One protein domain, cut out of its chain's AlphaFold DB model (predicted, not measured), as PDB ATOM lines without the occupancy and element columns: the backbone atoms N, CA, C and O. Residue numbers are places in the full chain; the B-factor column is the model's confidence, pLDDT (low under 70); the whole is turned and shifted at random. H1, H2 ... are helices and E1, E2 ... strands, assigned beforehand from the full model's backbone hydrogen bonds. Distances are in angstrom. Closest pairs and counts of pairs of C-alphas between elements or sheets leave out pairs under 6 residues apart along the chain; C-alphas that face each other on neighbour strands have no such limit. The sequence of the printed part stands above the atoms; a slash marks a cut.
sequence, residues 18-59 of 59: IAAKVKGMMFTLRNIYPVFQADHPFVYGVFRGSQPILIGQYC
ATOM      1  N   ILE A  18       3.008 -10.136 -23.869       83.69
ATOM      2  CA  ILE A  18       3.922  -9.119 -23.338       83.69
ATOM      3  C   ILE A  18       5.246  -9.782 -22.961       83.69
ATOM      4  O   ILE A  18       6.303  -9.319 -23.398       83.69
ATOM      5  N   ALA A  19       5.206 -10.895 -22.224       82.50
ATOM      6  CA  ALA A  19       6.404 -11.651 -21.869       82.50
ATOM      7  C   ALA A  19       7.152 -12.177 -23.109       82.50
ATOM      8  O   ALA A  19       8.382 -12.103 -23.166       82.50
ATOM      9  N   ALA A  20       6.434 -12.621 -24.146       83.31
ATOM     10  CA  ALA A  20       7.020 -13.031 -25.423       83.31
ATOM     11  C   ALA A  20       7.748 -11.871 -26.132       83.31
ATOM     12  O   ALA A  20       8.877 -12.038 -26.603       83.31
ATOM     13  N   LYS A  21       7.149 -10.670 -26.149       81.25
ATOM     14  CA  LYS A  21       7.772  -9.458 -26.708       81.25
ATOM     15  C   LYS A  21       9.027  -9.052 -25.927       81.25
ATOM     16  O   LYS A  21      10.054  -8.756 -26.536       81.25
ATOM     17  N   VAL A  22       8.967  -9.077 -24.593       78.75
ATOM     18  CA  VAL A  22      10.112  -8.764 -23.719       78.75
ATOM     19  C   VAL A  22      11.243  -9.775 -23.907       78.75
ATOM     20  O   VAL A  22      12.395  -9.364 -24.018       78.75
ATOM     21  N   LYS A  23      10.942 -11.075 -24.037       75.38
ATOM     22  CA  LYS A  23      11.947 -12.110 -24.336       75.38
ATOM     23  C   LYS A  23      12.698 -11.819 -25.639       75.38
ATOM     24  O   LYS A  23      13.922 -11.937 -25.672       75.38
ATOM     25  N   GLY A  24      11.991 -11.378 -26.684       70.69
ATOM     26  CA  GLY A  24      12.608 -10.946 -27.944       70.69
ATOM     27  C   GLY A  24      13.537  -9.735 -27.785       70.69
ATOM     28  O   GLY A  24      14.596  -9.685 -28.406       70.69
ATOM     29  N   MET A  25      13.185  -8.788 -26.909       68.38
ATOM     30  CA  MET A  25      13.995  -7.597 -26.612       68.38
ATOM     31  C   MET A  25      15.175  -7.880 -25.666       68.38
ATOM     32  O   MET A  25      16.224  -7.256 -25.781       68.38
ATOM     33  N   MET A  26      15.057  -8.831 -24.735       62.59
ATOM     34  CA  MET A  26      16.156  -9.201 -23.833       62.59
ATOM     35  C   MET A  26      17.379  -9.724 -24.590       62.59
ATOM     36  O   MET A  26      18.506  -9.525 -24.143       62.59
ATOM     37  N   PHE A  27      17.179 -10.336 -25.761       61.25
ATOM     38  CA  PHE A  27      18.283 -10.798 -26.600       61.25
ATOM     39  C   PHE A  27      19.180  -9.647 -27.087       61.25
ATOM     40  O   PHE A  27      20.383  -9.843 -27.240       61.25
ATOM     41  N   THR A  28      18.624  -8.442 -27.270       61.06
ATOM     42  CA  THR A  28      19.372  -7.243 -27.688       61.06
ATOM     43  C   THR A  28      19.870  -6.395 -26.512       61.06
ATOM     44  O   THR A  28      20.827  -5.644 -26.672       61.06
ATOM     45  N   LEU A  29      19.280  -6.541 -25.319       61.03
ATOM     46  CA  LEU A  29      19.588  -5.735 -24.125       61.03
ATOM     47  C   LEU A  29      20.419  -6.480 -23.065       61.03
ATOM     48  O   LEU A  29      20.443  -6.058 -21.909       61.03
ATOM     49  N   ARG A  30      21.117  -7.568 -23.428       57.78
ATOM     50  CA  ARG A  30      21.915  -8.395 -22.493       57.78
ATOM     51  C   ARG A  30      22.899  -7.605 -21.610       57.78
ATOM     52  O   ARG A  30      23.219  -8.075 -20.531       57.78
ATOM     53  N   ASN A  31      23.328  -6.409 -22.025       59.34
ATOM     54  CA  ASN A  31      24.223  -5.537 -21.251       59.34
ATOM     55  C   ASN A  31      23.527  -4.607 -20.233       59.34
ATOM     56  O   ASN A  31      24.218  -3.871 -19.536       59.34
ATOM     57  N   ILE A  32      22.192  -4.589 -20.152       70.00
ATOM     58  CA  ILE A  32      21.437  -3.658 -19.285       70.00
ATOM     59  C   ILE A  32      20.746  -4.394 -18.126       70.00
ATOM     60  O   ILE A  32      20.453  -3.785 -17.100       70.00
ATOM     61  N   TYR A  33      20.527  -5.707 -18.249       73.44
ATOM     62  CA  TYR A  33      19.881  -6.506 -17.209       73.44
ATOM     63  C   TYR A  33      20.903  -7.348 -16.439       73.44
ATOM     64  O   TYR A  33      21.720  -8.021 -17.070       73.44
ATOM     65  N   PRO A  34      20.856  -7.354 -15.093       79.00
ATOM     66  CA  PRO A  34      21.696  -8.244 -14.309       79.00
ATOM     67  C   PRO A  34      21.346  -9.695 -14.636       79.00
ATOM     68  O   PRO A  34      20.175 -10.077 -14.676       79.00
ATOM     69  N   VAL A  35      22.374 -10.505 -14.871       83.25
ATOM     70  CA  VAL A  35      22.219 -11.939 -15.109       83.25
ATOM     71  C   VAL A  35      22.334 -12.654 -13.768       83.25
ATOM     72  O   VAL A  35      23.335 -12.508 -13.071       83.25
ATOM     73  N   PHE A  36      21.312 -13.427 -13.408       87.62
ATOM     74  CA  PHE A  36      21.373 -14.349 -12.278       87.62
ATOM     75  C   PHE A  36      21.886 -15.709 -12.763       87.62
ATOM     76  O   PHE A  36      21.318 -16.281 -13.694       87.62
ATOM     77  N   GLN A  37      22.957 -16.214 -12.148       91.50
ATOM     78  CA  GLN A  37      23.554 -17.515 -12.457       91.50
ATOM     79  C   GLN A  37      23.577 -18.366 -11.185       91.50
ATOM     80  O   GLN A  37      24.237 -18.016 -10.212       91.50
ATOM     81  N   ALA A  38      22.827 -19.468 -11.191       92.75
ATOM     82  CA  ALA A  38      22.804 -20.460 -10.115       92.75
ATOM     83  C   ALA A  38      23.738 -21.634 -10.460       92.75
ATOM     84  O   ALA A  38      23.292 -22.759 -10.661       92.75
ATOM     85  N   ASP A  39      25.029 -21.339 -10.614       95.19
ATOM     86  CA  ASP A  39      26.080 -22.255 -11.097       95.19
ATOM     87  C   ASP A  39      27.021 -22.777  -9.989       95.19
ATOM     88  O   ASP A  39      28.028 -23.425 -10.263       95.19
ATOM     89  N   HIS A  40      26.677 -22.516  -8.732       95.19
ATOM     90  CA  HIS A  40      27.369 -22.939  -7.513       95.19
ATOM     91  C   HIS A  40      26.323 -23.295  -6.440       95.19
ATOM     92  O   HIS A  40      25.155 -22.951  -6.625       95.19
ATOM     93  N   PRO A  41      26.685 -23.968  -5.327       97.31
ATOM     94  CA  PRO A  41      25.710 -24.396  -4.327       97.31
ATOM     95  C   PRO A  41      24.790 -23.265  -3.848       97.31
ATOM     96  O   PRO A  41      25.262 -22.193  -3.463       97.31
ATOM     97  N   PHE A  42      23.480 -23.514  -3.838       95.88
ATOM     98  CA  PHE A  42      22.458 -22.522  -3.497       95.88
ATOM     99  C   PHE A  42      21.333 -23.114  -2.641       95.88
ATOM    100  O   PHE A  42      21.039 -24.307  -2.687       95.88
ATOM    101  N   VAL A  43      20.666 -22.258  -1.867       95.56
ATOM    102  CA  VAL A  43      19.462 -22.608  -1.098       95.56
ATOM    103  C   VAL A  43      18.223 -22.292  -1.933       95.56
ATOM    104  O   VAL A  43      18.167 -21.256  -2.593       95.56
ATOM    105  N   TYR A  44      17.217 -23.161  -1.884       93.56
ATOM    106  CA  TYR A  44      15.944 -22.975  -2.576       93.56
ATOM    107  C   TYR A  44      14.755 -23.279  -1.662       93.56
ATOM    108  O   TYR A  44      14.864 -24.014  -0.676       93.56
ATOM    109  N   GLY A  45      13.593 -22.720  -2.000       94.12
ATOM    110  CA  GLY A  45      12.344 -22.993  -1.298       94.12
ATOM    111  C   GLY A  45      11.153 -23.051  -2.248       94.12
ATOM    112  O   GLY A  45      11.053 -22.263  -3.185       94.12
ATOM    113  N   VAL A  46      10.248 -23.990  -1.987       93.44
ATOM    114  CA  VAL A  46       8.984 -24.169  -2.709       93.44
ATOM    115  C   VAL A  46       7.857 -23.706  -1.798       93.44
ATOM    116  O   VAL A  46       7.712 -24.219  -0.687       93.44
ATOM    117  N   PHE A  47       7.056 -22.747  -2.257       95.56
ATOM    118  CA  PHE A  47       6.014 -22.102  -1.458       95.56
ATOM    119  C   PHE A  47       4.644 -22.214  -2.125       95.56
ATOM    120  O   PHE A  47       4.522 -22.118  -3.345       95.56
ATOM    121  N   ARG A  48       3.593 -22.350  -1.310       95.44
ATOM    122  CA  ARG A  48       2.205 -22.110  -1.720       95.44
ATOM    123  C   ARG A  48       1.725 -20.835  -1.039       95.44
ATOM    124  O   ARG A  48       1.415 -20.840   0.151       95.44
ATOM    125  N   GLY A  49       1.688 -19.735  -1.786       95.44
ATOM    126  CA  GLY A  49       1.497 -18.412  -1.189       95.44
ATOM    127  C   GLY A  49       2.670 -18.074  -0.267       95.44
ATOM    128  O   GLY A  49       3.819 -18.173  -0.681       95.44
ATOM    129  N   SER A  50       2.392 -17.715   0.987       94.94
ATOM    130  CA  SER A  50       3.421 -17.443   2.001       94.94
ATOM    131  C   SER A  50       3.865 -18.680   2.794       94.94
ATOM    132  O   SER A  50       4.743 -18.568   3.648       94.94
ATOM    133  N   GLN A  51       3.262 -19.851   2.563       96.50
ATOM    134  CA  GLN A  51       3.553 -21.060   3.333       96.50
ATOM    135  C   GLN A  51       4.626 -21.917   2.639       96.50
ATOM    136  O   GLN A  51       4.430 -22.294   1.478       96.50
ATOM    137  N   PRO A  52       5.735 -22.269   3.321       94.12
ATOM    138  CA  PRO A  52       6.749 -23.151   2.754       94.12
ATOM    139  C   PRO A  52       6.233 -24.591   2.696       94.12
ATOM    140  O   PRO A  52       5.777 -25.147   3.695       94.12
ATOM    141  N   ILE A  53       6.337 -25.203   1.521       94.25
ATOM    142  CA  ILE A  53       6.142 -26.643   1.314       94.25
ATOM    143  C   ILE A  53       7.462 -27.373   1.584       94.25
ATOM    144  O   ILE A  53       7.482 -28.419   2.236       94.25
ATOM    145  N   LEU A  54       8.571 -26.817   1.085       93.00
ATOM    146  CA  LEU A  54       9.909 -27.388   1.212       93.00
ATOM    147  C   LEU A  54      10.972 -26.287   1.191       93.00
ATOM    148  O   LEU A  54      10.838 -25.310   0.461       93.00
ATOM    149  N   ILE A  55      12.034 -26.475   1.971       93.44
ATOM    150  CA  ILE A  55      13.269 -25.687   1.924       93.44
ATOM    151  C   ILE A  55      14.417 -26.685   1.771       93.44
ATOM    152  O   ILE A  55      14.423 -27.713   2.451       93.44
ATOM    153  N   GLY A  56      15.352 -26.406   0.868       91.69
ATOM    154  CA  GLY A  56      16.457 -27.301   0.548       91.69
ATOM    155  C   GLY A  56      17.697 -26.561   0.064       91.69
ATOM    156  O   GLY A  56      17.705 -25.340  -0.074       91.69
ATOM    157  N   GLN A  57      18.751 -27.327  -0.189       93.75
ATOM    158  CA  GLN A  57      20.005 -26.846  -0.755       93.75
ATOM    159  C   GLN A  57      20.378 -27.729  -1.949       93.75
ATOM    160  O   GLN A  57      20.206 -28.947  -1.893       93.75
ATOM    161  N   TYR A  58      20.848 -27.103  -3.023       90.88
ATOM    162  CA  TYR A  58      21.498 -27.753  -4.156       90.88
ATOM    163  C   TYR A  58      23.009 -27.546  -4.027       90.88
ATOM    164  O   TYR A  58      23.438 -26.444  -3.674       90.88
ATOM    165  N   CYS A  59      23.791 -28.599  -4.266       87.25
ATOM    166  CA  CYS A  59      25.249 -28.609  -4.151       87.25
ATOM    167  C   CYS A  59      25.875 -29.116  -5.443       87.25
ATOM    168  O   CYS A  59      25.346 -30.118  -5.975       87.25
TER     169      CYS A  59
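Overview. This is residues 18 to 59 of the 59 residues of an uncharacterized protein of Ancylostoma duodenale (UniProt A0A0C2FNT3). The printed part is a wide-open U: a short helix, H1, makes one arm, a two-stranded hairpin of E1 and E2 makes the other, and the long link of residues 27 to 41 crosses between them at one end, with the middle empty. Residues 18 to 37, H1 among them, stand free of the rest. The printed part has 42 residues with one named helix and two named strands, in the order H1, E1, E2; the sheet has the order E1 - E2 and is antiparallel, and the class is mixed, helices and strands. The whole is extended, with a radius of gyration of the C-alphas of 15.3 A, and flat, spanning 36 by 26 by 13 A.

Arrangement. The printed part begins with H1, residues 18 to 26, in which every pair of O i and N i+4 is within hydrogen-bond range. A long link of 15 residues, 27 to 41, leads from it to E1, residues 42 to 48. A tight link of 2 residues then leads to E2, residues 51 to 58, and E1 and E2 form a hairpin. The two strands are antiparallel neighbours, with an angle of 160 degrees between their N-to-C directions. The C-alphas of Val 43 and Gln 57 face each other at 4.3 A, and those of Arg 48 and Gln 51 at 5.3 A. N 42 and O 58 are within hydrogen-bond range at 2.9 A, and so are N 53 and O 46 at 2.8 A. H1 and E2 are apart.

Along the chain. H1 runs from Ile 18, whose C-alpha is at (3.922, -9.119, -23.338), to Met 26, a length of 12.2 A from first to last C-alpha. E1 begins at Phe 42, whose C-alpha is at (22.458, -22.522, -3.497), and reaches Arg 48 after 20.3 A. E2, the longest strand by residues, runs 20.6 A from Gln 51 to Tyr 58, whose C-alpha is at (21.498, -27.753, -4.156).

Size, cuts and confidence. The two C-alphas farthest apart are those of Thr 28 and Gln 51, at 37.5 A, and the C-alphas of Ile 18 and Cys 59, the first and last printed, are 34.7 A apart. Cys 59 is the chain's last residue, and the printed part has no cut. The long link is that from H1 to E1. The mean pLDDT of the printed part is 84.3; residues 25 to 31 are under 70, while the mean is 76 for H1, 95 for E1 and 93 for E2.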